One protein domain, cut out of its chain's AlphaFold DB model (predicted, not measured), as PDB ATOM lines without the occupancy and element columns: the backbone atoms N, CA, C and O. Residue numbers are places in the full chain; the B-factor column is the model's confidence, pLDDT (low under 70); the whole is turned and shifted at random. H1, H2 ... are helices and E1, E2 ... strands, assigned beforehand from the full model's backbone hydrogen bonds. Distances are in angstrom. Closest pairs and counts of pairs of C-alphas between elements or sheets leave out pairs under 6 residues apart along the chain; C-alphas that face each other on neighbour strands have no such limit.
ATOM      1  N   ASP A  29     -13.307 -44.076  21.405       85.12
ATOM      2  CA  ASP A  29     -13.020 -45.483  21.091       85.12
ATOM      3  C   ASP A  29     -13.507 -46.460  22.174       85.12
ATOM      4  O   ASP A  29     -14.002 -47.540  21.844       85.12
ATOM      5  N   LYS A  30     -13.402 -46.090  23.461       86.75
ATOM      6  CA  LYS A  30     -13.914 -46.899  24.578       86.75
ATOM      7  C   LYS A  30     -15.440 -46.954  24.535       86.75
ATOM      8  O   LYS A  30     -15.996 -48.044  24.489       86.75
ATOM      9  N   VAL A  31     -16.107 -45.804  24.423       85.44
ATOM     10  CA  VAL A  31     -17.577 -45.737  24.326       85.44
ATOM     11  C   VAL A  31     -18.082 -46.497  23.092       85.44
ATOM     12  O   VAL A  31     -19.057 -47.239  23.178       85.44
ATOM     13  N   ARG A  32     -17.385 -46.401  21.952       86.62
ATOM     14  CA  ARG A  32     -17.695 -47.178  20.740       86.62
ATOM     15  C   ARG A  32     -17.559 -48.685  20.969       86.62
ATOM     16  O   ARG A  32     -18.426 -49.433  20.525       86.62
ATOM     17  N   SER A  33     -16.502 -49.130  21.651       84.81
ATOM     18  CA  SER A  33     -16.299 -50.537  22.025       84.81
ATOM     19  C   SER A  33     -17.409 -51.044  22.951       84.81
ATOM     20  O   SER A  33     -17.971 -52.115  22.714       84.81
ATOM     21  N   ASP A  34     -17.766 -50.257  23.963       84.81
ATOM     22  CA  ASP A  34     -18.805 -50.584  24.937       84.81
ATOM     23  C   ASP A  34     -20.172 -50.728  24.246       84.81
ATOM     24  O   ASP A  34     -20.816 -51.774  24.381       84.81
ATOM     25  N   VAL A  35     -20.557 -49.751  23.412       81.88
ATOM     26  CA  VAL A  35     -21.775 -49.794  22.581       81.88
ATOM     27  C   VAL A  35     -21.775 -51.010  21.652       81.88
ATOM     28  O   VAL A  35     -22.746 -51.763  21.649       81.88
ATOM     29  N   LEU A  36     -20.690 -51.255  20.904       78.50
ATOM     30  CA  LEU A  36     -20.568 -52.420  20.012       78.50
ATOM     31  C   LEU A  36     -20.754 -53.747  20.761       78.50
ATOM     32  O   LEU A  36     -21.381 -54.667  20.237       78.50
ATOM     33  N   SER A  37     -20.242 -53.849  21.990       71.69
ATOM     34  CA  SER A  37     -20.389 -55.054  22.811       71.69
ATOM     35  C   SER A  37     -21.845 -55.304  23.244       71.69
ATOM     36  O   SER A  37     -22.275 -56.460  23.324       71.69
ATOM     37  N   ALA A  38     -22.614 -54.229  23.446       67.81
ATOM     38  CA  ALA A  38     -23.998 -54.239  23.915       67.81
ATOM     39  C   ALA A  38     -25.028 -54.611  22.836       67.81
ATOM     40  O   ALA A  38     -26.101 -55.114  23.156       67.81
ATOM     41  N   LEU A  39     -24.711 -54.420  21.549       65.19
ATOM     42  CA  LEU A  39     -25.615 -54.769  20.437       65.19
ATOM     43  C   LEU A  39     -25.961 -56.268  20.381       65.19
ATOM     44  O   LEU A  39     -26.991 -56.654  19.830       65.19
ATOM     45  N   SER A  40     -25.095 -57.104  20.965       54.47
ATOM     46  CA  SER A  40     -25.221 -58.565  21.007       54.47
ATOM     47  C   SER A  40     -26.062 -59.115  22.168       54.47
ATOM     48  O   SER A  40     -26.343 -60.314  22.184       54.47
ATOM     49  N   THR A  41     -26.441 -58.287  23.148       47.75
ATOM     50  CA  THR A  41     -27.170 -58.729  24.351       47.75
ATOM     51  C   THR A  41     -28.692 -58.574  24.232       47.75
ATOM     52  O   THR A  41     -29.143 -57.758  23.432       47.75
ATOM     53  N   PRO A  42     -29.499 -59.328  25.016       40.66
ATOM     54  CA  PRO A  42     -30.969 -59.265  24.964       40.66
ATOM     55  C   PRO A  42     -31.540 -57.879  25.277       40.66
ATOM     56  O   PRO A  42     -32.549 -57.488  24.697       40.66
ATOM     57  N   LEU A  43     -30.851 -57.122  26.135       48.91
ATOM     58  CA  LEU A  43     -31.118 -55.715  26.414       48.91
ATOM     59  C   LEU A  43     -29.982 -54.847  25.862       48.91
ATOM     60  O   LEU A  43     -29.087 -54.445  26.607       48.91
ATOM     61  N   PRO A  44     -29.979 -54.550  24.552       53.69
ATOM     62  CA  PRO A  44     -29.184 -53.447  24.055       53.69
ATOM     63  C   PRO A  44     -29.800 -52.131  24.540       53.69
ATOM     64  O   PRO A  44     -30.936 -52.071  25.017       53.69
ATOM     65  N   ILE A  45     -29.064 -51.045  24.321       48.47
ATOM     66  CA  ILE A  45     -29.379 -49.662  24.720       48.47
ATOM     67  C   ILE A  45     -30.735 -49.157  24.140       48.47
ATOM     68  O   ILE A  45     -31.211 -48.074  24.456       48.47
ATOM     69  N   THR A  46     -31.382 -49.962  23.301       47.25
ATOM     70  CA  THR A  46     -32.498 -49.633  22.417       47.25
ATOM     71  C   THR A  46     -33.795 -50.405  22.701       47.25
ATOM     72  O   THR A  46     -34.789 -50.108  22.048       47.25
ATOM     73  N   ILE A  47     -33.819 -51.365  23.644       49.28
ATOM     74  CA  ILE A  47     -34.998 -52.147  24.119       49.28
ATOM     75  C   ILE A  47     -35.669 -53.079  23.086       49.28
ATOM     76  O   ILE A  47     -36.167 -54.138  23.456       49.28
ATOM     77  N   VAL A  48     -35.645 -52.754  21.791       50.16
ATOM     78  CA  VAL A  48     -36.349 -53.481  20.710       50.16
ATOM     79  C   VAL A  48     -35.783 -54.899  20.445       50.16
ATOM     80  O   VAL A  48     -36.327 -55.639  19.633       50.16
ATOM     81  N   GLY A  49     -34.735 -55.318  21.161       50.00
ATOM     82  CA  GLY A  49     -34.052 -56.607  21.011       50.00
ATOM     83  C   GLY A  49     -32.710 -56.483  20.279       50.00
ATOM     84  O   GLY A  49     -32.314 -55.374  19.913       50.00
ATOM     85  N   PRO A  50     -31.977 -57.595  20.069       55.53
ATOM     86  CA  PRO A  50     -30.616 -57.569  19.536       55.53
ATOM     87  C   PRO A  50     -30.561 -56.939  18.139       55.53
ATOM     88  O   PRO A  50     -31.296 -57.319  17.219       55.53
ATOM     89  N   LEU A  51     -29.653 -55.975  17.993       62.62
ATOM     90  CA  LEU A  51     -29.525 -55.135  16.808       62.62
ATOM     91  C   LEU A  51     -28.308 -55.534  15.981       62.62
ATOM     92  O   LEU A  51     -27.197 -55.630  16.500       62.62
ATOM     93  N   LEU A  52     -28.496 -55.675  14.669       67.38
ATOM     94  CA  LEU A  52     -27.391 -55.687  13.716       67.38
ATOM     95  C   LEU A  52     -27.331 -54.329  13.023       67.38
ATOM     96  O   LEU A  52     -28.245 -53.960  12.288       67.38
ATOM     97  N   THR A  53     -26.245 -53.604  13.262       74.88
ATOM     98  CA  THR A  53     -25.914 -52.336  12.603       74.88
ATOM     99  C   THR A  53     -24.732 -52.540  11.667       74.88
ATOM    100  O   THR A  53     -23.888 -53.412  11.903       74.88
ATOM    101  N   ARG A  54     -24.648 -51.736  10.610       72.62
ATOM    102  CA  ARG A  54     -23.531 -51.795   9.662       72.62
ATOM    103  C   ARG A  54     -22.316 -51.013  10.150       72.62
ATOM    104  O   ARG A  54     -21.186 -51.411   9.878       72.62
ATOM    105  N   ASP A  55     -22.558 -49.912  10.855       80.88
ATOM    106  CA  ASP A  55     -21.531 -49.106  11.509       80.88
ATOM    107  C   ASP A  55     -22.072 -48.517  12.822       80.88
ATOM    108  O   ASP A  55     -23.277 -48.328  13.003       80.88
ATOM    109  N   VAL A  56     -21.157 -48.231  13.741       85.19
ATOM    110  CA  VAL A  56     -21.398 -47.474  14.968       85.19
ATOM    111  C   VAL A  56     -20.487 -46.264  14.921       85.19
ATOM    112  O   VAL A  56     -19.273 -46.409  15.057       85.19
ATOM    113  N   THR A  57     -21.052 -45.076  14.752       90.38
ATOM    114  CA  THR A  57     -20.319 -43.816  14.914       90.38
ATOM    115  C   THR A  57     -20.566 -43.284  16.319       90.38
ATOM    116  O   THR A  57     -21.702 -43.288  16.784       90.38
ATOM    117  N   VAL A  58     -19.513 -42.830  16.998       90.25
ATOM    118  CA  VAL A  58     -19.619 -42.144  18.291       90.25
ATOM    119  C   VAL A  58     -18.931 -40.788  18.177       90.25
ATOM    120  O   VAL A  58     -17.820 -40.706  17.653       90.25
ATOM    121  N   THR A  59     -19.589 -39.734  18.651       92.44
ATOM    122  CA  THR A  59     -19.071 -38.359  18.673       92.44
ATOM    123  C   THR A  59     -19.262 -37.747  20.055       92.44
ATOM    124  O   THR A  59     -20.306 -37.940  20.670       92.44
ATOM    125  N   GLU A  60     -18.273 -36.996  20.541       90.31
ATOM    126  CA  GLU A  60     -18.419 -36.170  21.750       90.31
ATOM    127  C   GLU A  60     -19.415 -35.030  21.485       90.31
ATOM    128  O   GLU A  60     -19.254 -34.271  20.526       90.31
ATOM    129  N   GLU A  61     -20.437 -34.908  22.333       87.81
ATOM    130  CA  GLU A  61     -21.446 -33.846  22.281       87.81
ATOM    131  C   GLU A  61     -21.768 -33.372  23.706       87.81
ATOM    132  O   GLU A  61     -22.133 -34.162  24.568       87.81
ATOM    133  N   GLY A  62     -21.654 -32.064  23.963       83.00
ATOM    134  CA  GLY A  62     -22.056 -31.472  25.244       83.00
ATOM    135  C   GLY A  62     -21.283 -32.015  26.451       83.00
ATOM    136  O   GLY A  62     -20.096 -31.731  26.607       83.00
ATOM    137  N   ASP A  63     -21.986 -32.733  27.329       83.44
ATOM    138  CA  ASP A  63     -21.469 -33.393  28.534       83.44
ATOM    139  C   ASP A  63     -21.309 -34.921  28.375       83.44
ATOM    140  O   ASP A  63     -21.002 -35.616  29.347       83.44
ATOM    141  N   GLY A  64     -21.482 -35.451  27.160       90.50
ATOM    142  CA  GLY A  64     -21.427 -36.880  26.878       90.50
ATOM    143  C   GLY A  64     -21.074 -37.221  25.431       90.50
ATOM    144  O   GLY A  64     -20.261 -36.563  24.776       90.50
ATOM    145  N   PHE A  65     -21.654 -38.318  24.953       91.94
ATOM    146  CA  PHE A  65     -21.388 -38.894  23.640       91.94
ATOM    147  C   PHE A  65     -22.693 -39.202  22.919       91.94
ATOM    148  O   PHE A  65     -23.566 -39.869  23.471       91.94
ATOM    149  N   ARG A  66     -22.808 -38.824  21.648       93.00
ATOM    150  CA  ARG A  66     -23.845 -39.358  20.765       93.00
ATOM    151  C   ARG A  66     -23.326 -40.605  20.066       93.00
ATOM    152  O   ARG A  66     -22.334 -40.546  19.345       93.00
ATOM    153  N   ALA A  67     -24.019 -41.723  20.256       89.50
ATOM    154  CA  ALA A  67     -23.836 -42.928  19.460       89.50
ATOM    155  C   ALA A  67     -24.909 -42.992  18.362       89.50
ATOM    156  O   ALA A  67     -26.092 -42.761  18.620       89.50
ATOM    157  N   VAL A  68     -24.493 -43.319  17.140       89.81
ATOM    158  CA  VAL A  68     -25.348 -43.502  15.960       89.81
ATOM    159  C   VAL A  68     -25.072 -44.879  15.362       89.81
ATOM    160  O   VAL A  68     -23.935 -45.200  15.012       89.81
ATOM    161  N   LEU A  69     -26.123 -45.687  15.260       87.56
ATOM    162  CA  LEU A  69     -26.154 -47.033  14.699       87.56
ATOM    163  C   LEU A  69     -26.725 -46.933  13.273       87.56
ATOM    164  O   LEU A  69     -27.932 -46.745  13.099       87.56
ATOM    165  N   GLY A  70     -25.851 -46.979  12.264       83.12
ATOM    166  CA  GLY A  70     -26.214 -46.761  10.858       83.12
ATOM    167  C   GLY A  70     -26.669 -48.028  10.126       83.12
ATOM    168  O   GLY A  70     -26.075 -49.094  10.307       83.12
ATOM    169  N   ASP A  71     -27.679 -47.909   9.254       79.81
ATOM    170  CA  ASP A  71     -28.310 -49.048   8.553       79.81
ATOM    171  C   ASP A  71     -28.753 -50.164   9.545       79.81
ATOM    172  O   ASP A  71     -28.501 -51.354   9.326       79.81
ATOM    173  N   THR A  72     -29.370 -49.806  10.680       74.00
ATOM    174  CA  THR A  72     -29.722 -50.778  11.731       74.00
ATOM    175  C   THR A  72     -30.860 -51.704  11.298       74.00
ATOM    176  O   THR A  72     -31.813 -51.302  10.629       74.00
ATOM    177  N   SER A  73     -30.791 -52.960  11.739       64.62
ATOM    178  CA  SER A  73     -31.829 -53.975  11.571       64.62
ATOM    179  C   SER A  73     -32.069 -54.773  12.856       64.62
ATOM    180  O   SER A  73     -31.135 -55.110  13.588       64.62
ATOM    181  N   LEU A  74     -33.330 -55.110  13.123       60.66
ATOM    182  CA  LEU A  74     -33.723 -55.993  14.219       60.66
ATOM    183  C   LEU A  74     -33.491 -57.452  13.821       60.66
ATOM    184  O   LEU A  74     -33.958 -57.890  12.763       60.66
ATOM    185  N   MET A  75     -32.775 -58.202  14.667       51.00
ATOM    186  CA  MET A  75     -32.444 -59.623  14.464       51.00
ATOM    187  C   MET A  75     -31.809 -59.945  13.090       51.00
ATOM    188  O   MET A  75     -31.823 -61.093  12.652       51.00
ATOM    189  N   GLY A  76     -31.259 -58.939  12.396       51.00
ATOM    190  CA  GLY A  76     -30.702 -59.072  11.046       51.00
ATOM    191  C   GLY A  76     -31.716 -59.238   9.909       51.00
ATOM    192  O   GLY A  76     -31.301 -59.535   8.792       51.00
ATOM    193  N   LEU A  77     -33.019 -59.084  10.174       49.69
ATOM    194  CA  LEU A  77     -34.086 -59.361   9.201       49.69
ATOM    195  C   LEU A  77     -34.972 -58.151   8.895       49.69
ATOM    196  O   LEU A  77     -35.422 -58.006   7.759       49.69
ATOM    197  N   PHE A  78     -35.219 -57.283   9.877       56.44
ATOM    198  CA  PHE A  78     -36.164 -56.177   9.725       56.44
ATOM    199  C   PHE A  78     -35.435 -54.832   9.757       56.44
ATOM    200  O   PHE A  78     -34.814 -54.527  10.777       56.44
ATOM    201  N   PRO A  79     -35.459 -54.035   8.673       65.25
ATOM    202  CA  PRO A  79     -34.757 -52.758   8.631       65.25
ATOM    203  C   PRO A  79     -35.408 -51.763   9.598       65.25
ATOM    204  O   PRO A  79     -36.594 -51.466   9.495       65.25
ATOM    205  N   LEU A  80     -34.610 -51.243  10.528       70.38
ATOM    206  CA  LEU A  80     -35.007 -50.191  11.463       70.38
ATOM    207  C   LEU A  80     -34.538 -48.801  11.022       70.38
ATOM    208  O   LEU A  80     -35.072 -47.817  11.513       70.38
ATOM    209  N   GLY A  81     -33.561 -48.712  10.112       76.44
ATOM    210  CA  GLY A  81     -32.941 -47.447   9.707       76.44
ATOM    211  C   GLY A  81     -31.891 -46.970  10.713       76.44
ATOM    212  O   GLY A  81     -31.304 -47.780  11.427       76.44
ATOM    213  N   ASP A  82     -31.629 -45.668  10.766       83.69
ATOM    214  CA  ASP A  82     -30.625 -45.123  11.683       83.69
ATOM    215  C   ASP A  82     -31.210 -44.939  13.089       83.69
ATOM    216  O   ASP A  82     -32.234 -44.278  13.273       83.69
ATOM    217  N   VAL A  83     -30.532 -45.497  14.093       81.12
ATOM    218  CA  VAL A  83     -30.901 -45.371  15.512       81.12
ATOM    219  C   VAL A  83     -29.825 -44.563  16.220       81.12
ATOM    220  O   VAL A  83     -28.639 -44.792  16.003       81.12
ATOM    221  N   SER A  84     -30.194 -43.610  17.075       87.19
ATOM    222  CA  SER A  84     -29.195 -42.825  17.814       87.19
ATOM    223  C   SER A  84     -29.598 -42.537  19.251       87.19
ATOM    224  O   SER A  84     -30.780 -42.434  19.557       87.19
ATOM    225  N   LEU A  85     -28.609 -42.391  20.127       88.31
ATOM    226  CA  LEU A  85     -28.776 -42.264  21.575       88.31
ATOM    227  C   LEU A  85     -27.644 -41.428  22.191       88.31
ATOM    228  O   LEU A  85     -26.536 -41.399  21.650       88.31
ATOM    229  N   HIS A  86     -27.923 -40.730  23.294       90.62
ATOM    230  CA  HIS A  86     -26.941 -39.947  24.048       90.62
ATOM    231  C   HIS A  86     -26.479 -40.722  25.282       90.62
ATOM    232  O   HIS A  86     -27.296 -41.336  25.963       90.62
ATOM    233  N   LEU A  87     -25.181 -40.679  25.563       90.50
ATOM    234  CA  LEU A  87     -24.505 -41.350  26.666       90.50
ATOM    235  C   LEU A  87     -23.733 -40.303  27.468       90.50
ATOM    236  O   LEU A  87     -22.595 -39.977  27.132       90.50
ATOM    237  N   THR A  88     -24.327 -39.790  28.540       92.25
ATOM    238  CA  THR A  88     -23.599 -38.995  29.538       92.25
ATOM    239  C   THR A  88     -22.910 -39.981  30.483       92.25
ATOM    240  O   THR A  88     -23.614 -40.739  31.153       92.25
ATOM    241  N   PRO A  89     -21.568 -40.054  30.566       90.31
ATOM    242  CA  PRO A  89     -20.914 -40.943  31.520       90.31
ATOM    243  C   PRO A  89     -21.324 -40.604  32.955       90.31
ATOM    244  O   PRO A  89     -21.597 -39.448  33.274       90.31
ATOM    245  N   LEU A  90     -21.327 -41.608  33.825       87.94
ATOM    246  CA  LEU A  90     -21.442 -41.439  35.276       87.94
ATOM    247  C   LEU A  90     -20.167 -41.927  35.976       87.94
ATOM    248  O   LEU A  90     -19.711 -41.306  36.935       87.94
ATOM    249  N   ASP A  91     -19.557 -42.993  35.450       86.62
ATOM    250  CA  ASP A  91     -18.257 -43.513  35.872       86.62
ATOM    251  C   ASP A  91     -17.520 -44.199  34.693       86.62
ATOM    252  O   ASP A  91     -17.744 -43.870  33.523       86.62
ATOM    253  N   ASP A  92     -16.581 -45.101  34.991       82.81
ATOM    254  CA  ASP A  92     -15.796 -45.848  34.004       82.81
ATOM    255  C   ASP A  92     -16.587 -46.941  33.259       82.81
ATOM    256  O   ASP A  92     -16.190 -47.318  32.160       82.81
ATOM    257  N   GLU A  93     -17.681 -47.458  33.809       85.12
ATOM    258  CA  GLU A  93     -18.446 -48.586  33.253       85.12
ATOM    259  C   GLU A  93     -19.951 -48.271  33.143       85.12
ATOM    260  O   GLU A  93     -20.723 -49.145  32.750       85.12
ATOM    261  N   THR A  94     -20.381 -47.052  33.491       86.31
ATOM    262  CA  THR A  94     -21.795 -46.661  33.610       86.31
ATOM    263  C   THR A  94     -22.091 -45.331  32.914       86.31
ATOM    264  O   THR A  94     -21.358 -44.350  33.066       86.31
ATOM    265  N   TYR A  95     -23.216 -45.278  32.198       88.00
ATOM    266  CA  TYR A  95     -23.686 -44.134  31.417       88.00
ATOM    267  C   TYR A  95     -25.168 -43.863  31.692       88.00
ATOM    268  O   TYR A  95     -25.975 -44.790  31.744       88.00
ATOM    269  N   ARG A  96     -25.557 -42.590  31.781       90.31
ATOM    270  CA  ARG A  96     -26.953 -42.189  31.611       90.31
ATOM    271  C   ARG A  96     -27.273 -42.129  30.121       90.31
ATOM    272  O   ARG A  96     -26.678 -41.347  29.380       90.31
ATOM    273  N   VAL A  97     -28.222 -42.952  29.703       87.62
ATOM    274  CA  VAL A  97     -28.738 -43.031  28.342       87.62
ATOM    275  C   VAL A  97     -29.939 -42.105  28.219       87.62
ATOM    276  O   VAL A  97     -30.880 -42.213  29.001       87.62
ATOM    277  N   THR A  98     -29.919 -41.203  27.243       87.81
ATOM    278  CA  THR A  98     -31.020 -40.264  26.965       87.81
ATOM    279  C   THR A  98     -31.224 -40.071  25.462       87.81
ATOM    280  O   THR A  98     -30.415 -40.518  24.649       87.81
ATOM    281  N   GLU A  99     -32.316 -39.399  25.076       85.00
ATOM    282  CA  GLU A  99     -32.559 -38.948  23.695       85.00
ATOM    283  C   GLU A  99     -32.397 -40.054  22.629       85.00
ATOM    284  O   GLU A  99     -31.735 -39.875  21.594       85.00
ATOM    285  N   LEU A 100     -32.993 -41.215  22.902       81.94
ATOM    286  CA  LEU A 100     -33.120 -42.300  21.938       81.94
ATOM    287  C   LEU A 100     -34.022 -41.862  20.776       81.94
ATOM    288  O   LEU A 100     -35.140 -41.400  20.992       81.94
ATOM    289  N   ARG A 101     -33.544 -42.028  19.543       79.12
ATOM    290  CA  ARG A 101     -34.290 -41.747  18.314       79.12
ATOM    291  C   ARG A 101     -34.305 -42.975  17.415       79.12
ATOM    292  O   ARG A 101     -33.249 -43.530  17.119       79.12
ATOM    293  N   PHE A 102     -35.501 -43.316  16.953       73.56
ATOM    294  CA  PHE A 102     -35.789 -44.268  15.881       73.56
ATOM    295  C   PHE A 102     -36.582 -43.553  14.780       73.56
ATOM    296  O   PHE A 102     -37.209 -42.529  15.064       73.56
ATOM    297  N   PRO A 103     -36.643 -44.098  13.555       75.50
ATOM    298  CA  PRO A 103     -37.614 -43.656  12.563       75.50
ATOM    299  C   PRO A 103     -39.052 -43.901  13.040       75.50
ATOM    300  O   PRO A 103     -39.410 -45.022  13.390       75.50
ATOM    301  N   GLU A 104     -39.879 -42.854  12.993       77.75
ATOM    302  CA  GLU A 104     -41.298 -42.819  13.417       77.75
ATOM    303  C   GLU A 104     -42.209 -43.808  12.665       77.75
ATOM    304  O   GLU A 104     -43.361 -44.031  13.039       77.75
ATOM    305  N   ARG A 105     -41.700 -44.403  11.582       81.19
ATOM    306  CA  ARG A 105     -42.363 -45.439  10.798       81.19
ATOM    307  C   ARG A 105     -41.380 -46.550  10.450       81.19
ATOM    308  O   ARG A 105     -40.376 -46.310   9.782       81.19
ATOM    309  N   LEU A 106     -41.736 -47.772  10.831       72.19
ATOM    310  CA  LEU A 106     -41.020 -49.004  10.531       72.19
ATOM    311  C   LEU A 106     -41.885 -49.858   9.599       72.19
ATOM    312  O   LEU A 106     -43.011 -50.224   9.938       72.19
ATOM    313  N   ASP A 107     -41.370 -50.149   8.407       69.56
ATOM    314  CA  ASP A 107     -42.043 -50.978   7.407       69.56
ATOM    315  C   ASP A 107     -41.447 -52.393   7.464       69.56
ATOM    316  O   ASP A 107     -40.242 -52.573   7.273       69.56
ATOM    317  N   PHE A 108     -42.276 -53.388   7.777       64.81
ATOM    318  CA  PHE A 108     -41.899 -54.793   7.887       64.81
ATOM    319  C   PHE A 108     -42.453 -55.546   6.666       64.81
ATOM    320  O   PHE A 108     -43.636 -55.914   6.666       64.81
ATOM    321  N   PRO A 109     -41.637 -55.806   5.621       59.53
ATOM    322  CA  PRO A 109     -42.130 -56.338   4.353       59.53
ATOM    323  C   PRO A 109     -42.906 -57.647   4.527       59.53
ATOM    324  O   PRO A 109     -42.390 -58.625   5.065       59.53
ATOM    325  N   GLY A 110     -44.160 -57.659   4.073       58.06
ATOM    326  CA  GLY A 110     -45.060 -58.811   4.182       58.06
ATOM    327  C   GLY A 110     -45.685 -59.043   5.565       58.06
ATOM    328  O   GLY A 110     -46.546 -59.909   5.670       58.06
ATOM    329  N   MET A 111     -45.314 -58.281   6.603       58.31
ATOM    330  CA  MET A 111     -45.937 -58.360   7.934       58.31
ATOM    331  C   MET A 111     -46.825 -57.150   8.239       58.31
ATOM    332  O   MET A 111     -47.941 -57.332   8.721       58.31
ATOM    333  N   GLY A 112     -46.362 -55.929   7.955       66.69
ATOM    334  CA  GLY A 112     -47.114 -54.709   8.249       66.69
ATOM    335  C   GLY A 112     -46.252 -53.470   8.478       66.69
ATOM    336  O   GLY A 112     -45.036 -53.500   8.335       66.69
ATOM    337  N   VAL A 113     -46.895 -52.374   8.866       70.19
ATOM    338  CA  VAL A 113     -46.269 -51.088   9.184       70.19
ATOM    339  C   VAL A 113     -46.541 -50.750  10.647       70.19
ATOM    340  O   VAL A 113     -47.692 -50.784  11.089       70.19
ATOM    341  N   LEU A 114     -45.487 -50.398  11.381       68.44
ATOM    342  CA  LEU A 114     -45.561 -49.823  12.722       68.44
ATOM    343  C   LEU A 114     -45.281 -48.317  12.627       68.44
ATOM    344  O   LEU A 114     -44.263 -47.916  12.070       68.44
ATOM    345  N   GLU A 115     -46.172 -47.491  13.157       76.12
ATOM    346  CA  GLU A 115     -46.053 -46.029  13.229       76.12
ATOM    347  C   GLU A 115     -46.083 -45.607  14.710       76.12
ATOM    348  O   GLU A 115     -46.772 -46.246  15.504       76.12
ATOM    349  N   PHE A 116     -45.352 -44.566  15.109       79.69
ATOM    350  CA  PHE A 116     -45.440 -43.955  16.447       79.69
ATOM    351  C   PHE A 116     -45.108 -42.461  16.380       79.69
ATOM    352  O   PHE A 116     -44.264 -42.043  15.591       79.69
ATOM    353  N   ALA A 117     -45.775 -41.645  17.200       77.00
ATOM    354  CA  ALA A 117     -45.661 -40.182  17.156       77.00
ATOM    355  C   ALA A 117     -44.470 -39.624  17.953       77.00
ATOM    356  O   ALA A 117     -44.105 -38.461  17.788       77.00
ATOM    357  N   GLY A 118     -43.877 -40.426  18.834       72.38
ATOM    358  CA  GLY A 118     -42.724 -40.026  19.628       72.38
ATOM    359  C   GLY A 118     -42.221 -41.163  20.503       72.38
ATOM    360  O   GLY A 118     -42.971 -42.073  20.847       72.38
ATOM    361  N   MET A 119     -40.939 -41.109  20.858       74.88
ATOM    362  CA  MET A 119     -40.317 -42.046  21.786       74.88
ATOM    363  C   MET A 119     -39.337 -41.294  22.686       74.88
ATOM    364  O   MET A 119     -38.572 -40.453  22.211       74.88
ATOM    365  N   THR A 120     -39.341 -41.606  23.977       80.75
ATOM    366  CA  THR A 120     -38.382 -41.086  24.955       80.75
ATOM    367  C   THR A 120     -37.775 -42.233  25.743       80.75
ATOM    368  O   THR A 120     -38.491 -43.136  26.169       80.75
TER     369      THR A 120
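AT A GLANCE: This is residues 29 to 120 of the 624 residues of an uncharacterized protein of Rhodobacteraceae bacterium AsT-22 (UniProt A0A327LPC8). A strongly twisted wall of four antiparallel strands, E1 to E4, makes the body, with the one helix, H1, on one face near the E1 and E2 side. At one end of the long axis lies a small hairpin, E5 and E6, and after it the short strand E7 comes back beside E4. The printed part has 92 residues, with one named helix and seven named strands in the order H1, E1, E2, E3, E4, E5, E6, E7; the larger sheet runs E1, E2, E3, E4, and the class is mostly strand. The whole is compact, with a radius of gyration of the C-alphas of 13.4 A, yet elongated, spanning 44 by 26 by 19 A.

HOW THE PARTS SIT: H1, residues 29 to 38, is on the sheet formed by E1, residues 55 to 61, E2, residues 64 to 74, E3, residues 78 to 89, and E4, residues 94 to 101. Its height over the sheet is 5.9 A, and it lies over none of the strands, only just, with 2 of its 10 C-alphas falling on E2 and 2 on E3. Its closest C-alphas to E1 are those of Arg 32 and Val 58, 5.9 A apart. In H1 every O i to N i+4 pair is within hydrogen-bond range. The four strands form a meander, each the antiparallel neighbour of the one before, and two layers with H1 on one face. E1 and E2 are a hairpin, with N 59 and O 66 at 2.9 A. E2 and E3 are a hairpin, with N 69 and O 83 at 2.8 A. E3 and E4 are a hairpin, with N 86 and O 98 at 2.8 A. Residues 51 to 52 pair antiparallel with residues 73 to 74 of E2. E5, residues 105 to 108, and E6, residues 112 to 115, are a hairpin, with N 106 and O 114 at 2.8 A. The closest C-alphas of E3 and E5 are those of Phe 78 and Phe 108, 6.2 A apart. E7, residues 118 to 120, pairs with no named strand; its closest C-alpha to E4 is that of Thr 120, 6.2 A from that of Leu 100.

IN THESE COORDINATES: H1 begins at C-alpha 29, (-13.020, -45.483, 21.091), and is 14.3 A long. E1 spans 18.7 A, E2 26.0 A, E3 30.7 A and E4 20.4 A. E2 bends by 81 degrees at residue 71, E3 by 62 degrees at residue 81 and E4 by 53 degrees at residue 98. E5 begins at C-alpha 105, (-42.363, -45.439, 10.798). E6 runs on into E7 at 68 degrees, and E7 ends at C-alpha 120, (-38.382, -41.086, 24.955).

THE WHOLE: The two C-alphas farthest apart are those of Asp 91 and Gly 110, 44.2 A. The printed part has no cut. The link from H1 to E1, residues 39 to 54, is long; the other links are tight. The mean pLDDT of the printed part is 75.0, and residues 38 to 52, 73 to 79, 107 to 112 and 114 are under 70.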